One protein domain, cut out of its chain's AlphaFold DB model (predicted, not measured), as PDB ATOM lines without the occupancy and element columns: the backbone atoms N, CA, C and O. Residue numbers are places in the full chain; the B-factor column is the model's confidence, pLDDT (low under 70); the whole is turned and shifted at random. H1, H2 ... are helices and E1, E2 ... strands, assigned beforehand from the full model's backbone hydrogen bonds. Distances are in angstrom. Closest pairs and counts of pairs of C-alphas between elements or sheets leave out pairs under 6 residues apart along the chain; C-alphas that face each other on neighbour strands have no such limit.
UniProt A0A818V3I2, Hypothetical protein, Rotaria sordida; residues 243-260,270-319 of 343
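AT A GLANCE: This is residues 243 to 260 and 270 to 319 of the 343 residues of the protein "Hypothetical protein" of Rotaria sordida (UniProt A0A818V3I2). Little regular structure: a small sheet of three short strands, E1, E3 and E2, with one short helix, H1, grazing it and long loops making up most of the rest. Near the first and last printed residues, residues 244 to 245 pair antiparallel with residues 314 to 315. The 68 printed residues hold E1, H1, E2 and E3 along the chain; the class is mixed, with only 16 residues in named elements. The whole is only just loose, close to compact, with a radius of gyration of the C-alphas of 13.2 A and spans of 38 by 27 by 22 A.

IN THESE COORDINATES: E1, residues 248 to 251, is 10.0 A long and begins at C-alpha 248 (121.018, 123.855, 157.564). E3, residues 304 to 307, is 9.6 A long and ends at C-alpha 307 (124.546, 126.473, 154.690). E2 is residues 288 to 290, 5.5 A; H1 is residues 280 to 284, 6.4 A.

HOW THE PARTS SIT: E3 is the inner strand. E1 and E3 are antiparallel at 148 degrees, with N 305 and O 250 2.9 A apart, within hydrogen-bond range. E2 and E3 form a hairpin, antiparallel at 152 degrees, with N 289 and O 304 2.8 A apart, within range. H1 only grazes the sheet, with residues 283 to 284; its closest C-alpha pair with E3 is Trp 284 and Thr 305, 6.3 A. In H1 every O i to N i+4 pair is within hydrogen-bond range.

THE WHOLE: The farthest C-alphas, of Leu 294 and Phe 319, are 39.1 A apart. Residues 261 to 269 are cut out, and C-alphas 260 and 270 are 20.5 A apart. The link from E2 to E3 is long. Residues 270 to 272 and 310 to 311 have pLDDT under 70.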
ATOM      1  N   ALA A 243     133.580 127.171 169.597       74.88
ATOM      2  CA  ALA A 243     132.456 127.589 168.771       74.88
ATOM      3  C   ALA A 243     131.901 126.386 167.995       74.88
ATOM      4  O   ALA A 243     132.668 125.570 167.482       74.88
ATOM      5  N   PHE A 244     130.580 126.294 167.892       77.81
ATOM      6  CA  PHE A 244     129.924 125.259 167.100       77.81
ATOM      7  C   PHE A 244     128.965 125.885 166.097       77.81
ATOM      8  O   PHE A 244     128.477 127.000 166.290       77.81
ATOM      9  N   THR A 245     128.680 125.138 165.042       78.75
ATOM     10  CA  THR A 245     127.767 125.551 163.981       78.75
ATOM     11  C   THR A 245     126.696 124.488 163.817       78.75
ATOM     12  O   THR A 245     127.006 123.296 163.798       78.75
ATOM     13  N   ILE A 246     125.445 124.909 163.646       79.88
ATOM     14  CA  ILE A 246     124.363 124.020 163.211       79.88
ATOM     15  C   ILE A 246     124.057 124.334 161.750       79.88
ATOM     16  O   ILE A 246     123.333 125.279 161.457       79.88
ATOM     17  N   GLY A 247     124.641 123.567 160.829       81.50
ATOM     18  CA  GLY A 247     124.377 123.718 159.399       81.50
ATOM     19  C   GLY A 247     122.919 123.407 159.052       81.50
ATOM     20  O   GLY A 247     122.334 122.479 159.609       81.50
ATOM     21  N   PHE A 248     122.345 124.152 158.108       82.50
ATOM     22  CA  PHE A 248     121.018 123.855 157.564       82.50
ATOM     23  C   PHE A 248     121.135 123.284 156.159       82.50
ATOM     24  O   PHE A 248     122.009 123.687 155.391       82.50
ATOM     25  N   LEU A 249     120.241 122.353 155.825       87.44
ATOM     26  CA  LEU A 249     120.088 121.886 154.457       87.44
ATOM     27  C   LEU A 249     119.085 122.765 153.728       87.44
ATOM     28  O   LEU A 249     117.934 122.878 154.145       87.44
ATOM     29  N   GLU A 250     119.511 123.313 152.600       89.12
ATOM     30  CA  GLU A 250     118.637 124.057 151.702       89.12
ATOM     31  C   GLU A 250     118.566 123.362 150.349       89.12
ATOM     32  O   GLU A 250     119.592 122.955 149.796       89.12
ATOM     33  N   GLN A 251     117.351 123.239 149.806       91.81
ATOM     34  CA  GLN A 251     117.109 122.707 148.468       91.81
ATOM     35  C   GLN A 251     116.677 123.821 147.513       91.81
ATOM     36  O   GLN A 251     115.681 124.503 147.759       91.81
ATOM     37  N   LEU A 252     117.364 123.951 146.374       92.12
ATOM     38  CA  LEU A 252     116.996 124.922 145.349       92.12
ATOM     39  C   LEU A 252     115.786 124.416 144.567       92.12
ATOM     40  O   LEU A 252     115.884 123.474 143.781       92.12
ATOM     41  N   ARG A 253     114.628 125.039 144.765       92.50
ATOM     42  CA  ARG A 253     113.400 124.691 144.040       92.50
ATOM     43  C   ARG A 253     113.331 125.458 142.720       92.50
ATOM     44  O   ARG A 253     113.715 126.620 142.655       92.50
ATOM     45  N   GLU A 254     112.811 124.817 141.673       93.31
ATOM     46  CA  GLU A 254     112.558 125.475 140.376       93.31
ATOM     47  C   GLU A 254     111.556 126.624 140.509       93.31
ATOM     48  O   GLU A 254     111.703 127.682 139.901       93.31
ATOM     49  N   ILE A 255     110.532 126.393 141.328       93.56
ATOM     50  CA  ILE A 255     109.474 127.344 141.633       93.56
ATOM     51  C   ILE A 255     109.618 127.703 143.113       93.56
ATOM     52  O   ILE A 255     109.724 126.776 143.926       93.56
ATOM     53  N   PRO A 256     109.617 129.000 143.476       88.38
ATOM     54  CA  PRO A 256     109.622 129.425 144.868       88.38
ATOM     55  C   PRO A 256     108.528 128.717 145.668       88.38
ATOM     56  O   PRO A 256     107.396 128.573 145.200       88.38
ATOM     57  N   VAL A 257     108.886 128.272 146.865       86.88
ATOM     58  CA  VAL A 257     107.961 127.672 147.827       86.88
ATOM     59  C   VAL A 257     107.868 128.584 149.038       86.88
ATOM     60  O   VAL A 257     108.833 129.277 149.360       86.88
ATOM     61  N   ASP A 258     106.712 128.584 149.695       86.94
ATOM     62  CA  ASP A 258     106.569 129.274 150.970       86.94
ATOM     63  C   ASP A 258     107.451 128.596 152.023       86.94
ATOM     64  O   ASP A 258     107.601 127.368 152.037       86.94
ATOM     65  N   GLU A 259     108.030 129.405 152.909       74.69
ATOM     66  CA  GLU A 259     108.758 128.896 154.062       74.69
ATOM     67  C   GLU A 259     107.798 128.068 154.934       74.69
ATOM     68  O   GLU A 259     106.690 128.531 155.245       74.69
ATOM     69  N   PRO A 260     108.164 126.830 155.311       75.19
ATOM     70  CA  PRO A 260     107.332 126.049 156.209       75.19
ATOM     71  C   PRO A 260     107.199 126.777 157.555       75.19
ATOM     72  O   PRO A 260     108.141 127.438 157.989       75.19
ATOM     73  N   GLY A 270     121.965 136.779 166.363       60.97
ATOM     74  CA  GLY A 270     122.369 136.863 164.965       60.97
ATOM     75  C   GLY A 270     122.033 138.186 164.277       60.97
ATOM     76  O   GLY A 270     121.373 139.064 164.831       60.97
ATOM     77  N   THR A 271     122.563 138.367 163.072       63.62
ATOM     78  CA  THR A 271     122.298 139.540 162.223       63.62
ATOM     79  C   THR A 271     121.494 139.130 161.000       63.62
ATOM     80  O   THR A 271     121.721 138.044 160.469       63.62
ATOM     81  N   ASN A 272     120.620 140.014 160.505       67.88
ATOM     82  CA  ASN A 272     119.938 139.794 159.226       67.88
ATOM     83  C   ASN A 272     120.956 139.456 158.132       67.88
ATOM     84  O   ASN A 272     121.958 140.156 157.957       67.88
ATOM     85  N   HIS A 273     120.672 138.381 157.404       70.56
ATOM     86  CA  HIS A 273     121.559 137.859 156.381       70.56
ATOM     87  C   HIS A 273     121.731 138.839 155.204       70.56
ATOM     88  O   HIS A 273     120.796 139.530 154.796       70.56
ATOM     89  N   SER A 274     122.941 138.885 154.640       75.25
ATOM     90  CA  SER A 274     123.267 139.613 153.412       75.25
ATOM     91  C   SER A 274     124.383 138.886 152.669       75.25
ATOM     92  O   SER A 274     125.400 138.539 153.269       75.25
ATOM     93  N   PHE A 275     124.245 138.737 151.349       78.44
ATOM     94  CA  PHE A 275     125.316 138.180 150.516       78.44
ATOM     95  C   PHE A 275     126.561 139.071 150.481       78.44
ATOM     96  O   PHE A 275     127.647 138.608 150.132       78.44
ATOM     97  N   GLY A 276     126.441 140.349 150.859       83.94
ATOM     98  CA  GLY A 276     127.546 141.298 150.836       83.94
ATOM     99  C   GLY A 276     128.194 141.365 149.452       83.94
ATOM    100  O   GLY A 276     127.628 141.928 148.521       83.94
ATOM    101  N   ARG A 277     129.398 140.793 149.326       85.81
ATOM    102  CA  ARG A 277     130.170 140.736 148.071       85.81
ATOM    103  C   ARG A 277     130.006 139.433 147.277       85.81
ATOM    104  O   ARG A 277     130.588 139.321 146.202       85.81
ATOM    105  N   TYR A 278     129.329 138.436 147.833       87.12
ATOM    106  CA  TYR A 278     129.191 137.108 147.239       87.12
ATOM    107  C   TYR A 278     127.985 137.058 146.295       87.12
ATOM    108  O   TYR A 278     127.022 137.803 146.468       87.12
ATOM    109  N   THR A 279     128.050 136.205 145.270       90.38
ATOM    110  CA  THR A 279     126.913 135.962 144.368       90.38
ATOM    111  C   THR A 279     126.065 134.805 144.880       90.38
ATOM    112  O   THR A 279     126.525 134.007 145.697       90.38
ATOM    113  N   TRP A 280     124.842 134.686 144.368       87.56
ATOM    114  CA  TRP A 280     123.962 133.569 144.702       87.56
ATOM    115  C   TRP A 280     124.588 132.219 144.338       87.56
ATOM    116  O   TRP A 280     124.589 131.295 145.144       87.56
ATOM    117  N   GLU A 281     125.215 132.114 143.167       90.00
ATOM    118  CA  GLU A 281     125.901 130.894 142.742       90.00
ATOM    119  C   GLU A 281     127.060 130.548 143.673       90.00
ATOM    120  O   GLU A 281     127.217 129.388 144.026       90.00
ATOM    121  N   TRP A 282     127.842 131.544 144.110       89.31
ATOM    122  CA  TRP A 282     128.967 131.323 145.021       89.31
ATOM    123  C   TRP A 282     128.515 130.722 146.354       89.31
ATOM    124  O   TRP A 282     129.162 129.828 146.889       89.31
ATOM    125  N   VAL A 283     127.381 131.188 146.873       88.69
ATOM    126  CA  VAL A 283     126.773 130.671 148.104       88.69
ATOM    127  C   VAL A 283     126.335 129.218 147.944       88.69
ATOM    128  O   VAL A 283     126.660 128.362 148.762       88.69
ATOM    129  N   TRP A 284     125.624 128.922 146.860       89.62
ATOM    130  CA  TRP A 284     125.091 127.585 146.604       89.62
ATOM    131  C   TRP A 284     126.161 126.566 146.214       89.62
ATOM    132  O   TRP A 284     125.942 125.362 146.327       89.62
ATOM    133  N   THR A 285     127.329 127.012 145.756       90.69
ATOM    134  CA  THR A 285     128.441 126.117 145.422       90.69
ATOM    135  C   THR A 285     129.517 126.046 146.506       90.69
ATOM    136  O   THR A 285     130.551 125.417 146.270       90.69
ATOM    137  N   ASP A 286     129.281 126.611 147.699       88.81
ATOM    138  CA  ASP A 286     130.204 126.504 148.839       88.81
ATOM    139  C   ASP A 286     130.341 125.058 149.327       88.81
ATOM    140  O   ASP A 286     131.432 124.488 149.261       88.81
ATOM    141  N   ARG A 287     129.223 124.420 149.706       89.19
ATOM    142  CA  ARG A 287     129.146 122.997 150.088       89.19
ATOM    143  C   ARG A 287     127.876 122.354 149.540       89.19
ATOM    144  O   ARG A 287     126.769 122.768 149.876       89.19
ATOM    145  N   ARG A 288     128.026 121.316 148.714       90.38
ATOM    146  CA  ARG A 288     126.911 120.622 148.052       90.38
ATOM    147  C   ARG A 288     126.799 119.182 148.510       90.38
ATOM    148  O   ARG A 288     127.696 118.375 148.290       90.38
ATOM    149  N   VAL A 289     125.648 118.858 149.080       91.88
ATOM    150  CA  VAL A 289     125.272 117.498 149.473       91.88
ATOM    151  C   VAL A 289     124.761 116.726 148.271       91.88
ATOM    152  O   VAL A 289     125.086 115.555 148.106       91.88
ATOM    153  N   ASN A 290     123.988 117.382 147.409       91.94
ATOM    154  CA  ASN A 290     123.478 116.798 146.179       91.94
ATOM    155  C   ASN A 290     123.483 117.853 145.073       91.94
ATOM    156  O   ASN A 290     123.144 119.006 145.322       91.94
ATOM    157  N   THR A 291     123.879 117.470 143.864       90.94
ATOM    158  CA  THR A 291     123.915 118.387 142.723       90.94
ATOM    159  C   THR A 291     123.833 117.628 141.411       90.94
ATOM    160  O   THR A 291     124.382 116.534 141.283       90.94
ATOM    161  N   SER A 292     123.175 118.231 140.421       89.88
ATOM    162  CA  SER A 292     123.254 117.773 139.022       89.88
ATOM    163  C   SER A 292     124.140 118.668 138.144       89.88
ATOM    164  O   SER A 292     124.397 118.344 136.984       89.88
ATOM    165  N   ALA A 293     124.644 119.780 138.689       86.81
ATOM    166  CA  ALA A 293     125.564 120.672 138.002       86.81
ATOM    167  C   ALA A 293     126.976 120.071 137.868       86.81
ATOM    168  O   ALA A 293     127.481 119.401 138.766       86.81
ATOM    169  N   LEU A 294     127.639 120.373 136.747       79.12
ATOM    170  CA  LEU A 294     128.930 119.782 136.364       79.12
ATOM    171  C   LEU A 294     130.150 120.410 137.059       79.12
ATOM    172  O   LEU A 294     131.226 119.819 137.051       79.12
ATOM    173  N   ASN A 295     130.032 121.637 137.576       82.88
ATOM    174  CA  ASN A 295     131.134 122.369 138.206       82.88
ATOM    175  C   ASN A 295     130.625 123.440 139.190       82.88
ATOM    176  O   ASN A 295     129.422 123.687 139.286       82.88
ATOM    177  N   SER A 296     131.549 124.084 139.910       83.44
ATOM    178  CA  SER A 296     131.280 125.100 140.944       83.44
ATOM    179  C   SER A 296     130.829 126.467 140.425       83.44
ATOM    180  O   SER A 296     130.529 127.348 141.225       83.44
ATOM    181  N   SER A 297     130.779 126.675 139.106       85.12
ATOM    182  CA  SER A 297     130.351 127.947 138.500       85.12
ATOM    183  C   SER A 297     128.857 127.984 138.168       85.12
ATOM    184  O   SER A 297     128.364 129.009 137.711       85.12
ATOM    185  N   THR A 298     128.140 126.875 138.362       89.88
ATOM    186  CA  THR A 298     126.710 126.757 138.055       89.88
ATOM    187  C   THR A 298     125.969 126.019 139.160       89.88
ATOM    188  O   THR A 298     126.491 125.052 139.725       89.88
ATOM    189  N   ILE A 299     124.729 126.435 139.391       93.12
ATOM    190  CA  ILE A 299     123.753 125.771 140.259       93.12
ATOM    191  C   ILE A 299     122.709 125.064 139.395       93.12
ATOM    192  O   ILE A 299     122.451 125.496 138.267       93.12
ATOM    193  N   ALA A 300     122.110 123.997 139.908       92.81
ATOM    194  CA  ALA A 300     121.008 123.315 139.242       92.81
ATOM    195  C   ALA A 300     119.769 123.218 140.135       92.81
ATOM    196  O   ALA A 300     119.831 123.263 141.364       92.81
ATOM    197  N   VAL A 301     118.610 123.085 139.491       93.56
ATOM    198  CA  VAL A 301     117.355 122.784 140.183       93.56
ATOM    199  C   VAL A 301     117.526 121.491 140.985       93.56
ATOM    200  O   VAL A 301     118.060 120.503 140.482       93.56
ATOM    201  N   ASN A 302     117.013 121.499 142.213       93.19
ATOM    202  CA  ASN A 302     117.129 120.456 143.228       93.19
ATOM    203  C   ASN A 302     118.534 120.255 143.813       93.19
ATOM    204  O   ASN A 302     118.720 119.272 144.536       93.19
ATOM    205  N   ASP A 303     119.490 121.158 143.561       93.44
ATOM    206  CA  ASP A 303     120.734 121.186 144.336       93.44
ATOM    207  C   ASP A 303     120.391 121.269 145.831       93.44
ATOM    208  O   ASP A 303     119.478 121.996 146.230       93.44
ATOM    209  N   ILE A 304     121.104 120.493 146.648       93.38
ATOM    210  CA  ILE A 304     121.001 120.506 148.109       93.38
ATOM    211  C   ILE A 304     122.349 120.933 148.663       93.38
ATOM    212  O   ILE A 304     123.379 120.328 148.345       93.38
ATOM    213  N   THR A 305     122.340 121.954 149.506       91.00
ATOM    214  CA  THR A 305     123.550 122.570 150.056       91.00
ATOM    215  C   THR A 305     123.505 122.584 151.570       91.00
ATOM    216  O   THR A 305     122.421 122.604 152.151       91.00
ATOM    217  N   ILE A 306     124.680 122.560 152.199       89.56
ATOM    218  CA  ILE A 306     124.798 122.847 153.631       89.56
ATOM    219  C   ILE A 306     125.187 124.301 153.770       89.56
ATOM    220  O   ILE A 306     126.247 124.708 153.299       89.56
ATOM    221  N   GLN A 307     124.338 125.059 154.446       85.06
ATOM    222  CA  GLN A 307     124.546 126.473 154.690       85.06
ATOM    223  C   GLN A 307     125.152 126.687 156.078       85.06
ATOM    224  O   GLN A 307     124.579 126.304 157.101       85.06
ATOM    225  N   ASN A 308     126.329 127.313 156.095       80.19
ATOM    226  CA  ASN A 308     126.982 127.843 157.286       80.19
ATOM    227  C   ASN A 308     127.238 129.342 157.080       80.19
ATOM    228  O   ASN A 308     127.857 129.738 156.093       80.19
ATOM    229  N   TRP A 309     126.776 130.159 158.023       74.25
ATOM    230  CA  TRP A 309     126.869 131.603 157.978       74.25
ATOM    231  C   TRP A 309     127.340 132.202 159.301       74.25
ATOM    232  O   TRP A 309     126.653 132.152 160.327       74.25
ATOM    233  N   GLY A 310     128.469 132.911 159.218       68.81
ATOM    234  CA  GLY A 310     129.005 133.735 160.297       68.81
ATOM    235  C   GLY A 310     127.981 134.732 160.829       68.81
ATOM    236  O   GLY A 310     127.485 135.580 160.089       68.81
ATOM    237  N   GLY A 311     127.678 134.636 162.125       63.72
ATOM    238  CA  GLY A 311     126.680 135.474 162.796       63.72
ATOM    239  C   GLY A 311     125.221 135.078 162.539       63.72
ATOM    240  O   GLY A 311     124.334 135.787 163.004       63.72
ATOM    241  N   GLY A 312     124.970 133.985 161.813       70.44
ATOM    242  CA  GLY A 312     123.669 133.323 161.710       70.44
ATOM    243  C   GLY A 312     123.631 132.092 162.612       70.44
ATOM    244  O   GLY A 312     123.239 132.179 163.771       70.44
ATOM    245  N   ASN A 313     124.087 130.956 162.085       75.44
ATOM    246  CA  ASN A 313     124.118 129.653 162.762       75.44
ATOM    247  C   ASN A 313     125.479 129.281 163.369       75.44
ATOM    248  O   ASN A 313     125.667 128.141 163.799       75.44
ATOM    249  N   ASP A 314     126.401 130.242 163.418       76.25
ATOM    250  CA  ASP A 314     127.663 130.150 164.142       76.25
ATOM    251  C   ASP A 314     127.494 130.614 165.591       76.25
ATOM    252  O   ASP A 314     127.383 131.807 165.898       76.25
ATOM    253  N   TYR A 315     127.549 129.661 166.510       75.19
ATOM    254  CA  TYR A 315     127.400 129.886 167.936       75.19
ATOM    255  C   TYR A 315     128.769 130.069 168.598       75.19
ATOM    256  O   TYR A 315     129.283 129.205 169.306       75.19
ATOM    257  N   GLY A 316     129.375 131.236 168.369       71.25
ATOM    258  CA  GLY A 316     130.740 131.543 168.820       71.25
ATOM    259  C   GLY A 316     130.928 131.751 170.328       71.25
ATOM    260  O   GLY A 316     132.062 131.845 170.788       71.25
ATOM    261  N   LYS A 317     129.840 131.878 171.096       71.00
ATOM    262  CA  LYS A 317     129.866 132.090 172.557       71.00
ATOM    263  C   LYS A 317     128.916 131.176 173.323       71.00
ATOM    264  O   LYS A 317     128.856 131.272 174.546       71.00
ATOM    265  N   GLU A 318     128.163 130.341 172.618       70.75
ATOM    266  CA  GLU A 318     127.263 129.405 173.275       70.75
ATOM    267  C   GLU A 318     127.984 128.096 173.535       70.75
ATOM    268  O   GLU A 318     128.955 127.730 172.871       70.75
ATOM    269  N   PHE A 319     127.469 127.375 174.515       73.69
ATOM    270  CA  PHE A 319     128.026 126.113 174.936       73.69
ATOM    271  C   PHE A 319     126.893 125.122 175.137       73.69
ATOM    272  O   PHE A 319     126.054 125.302 176.021       73.69
TER     273      PHE A 319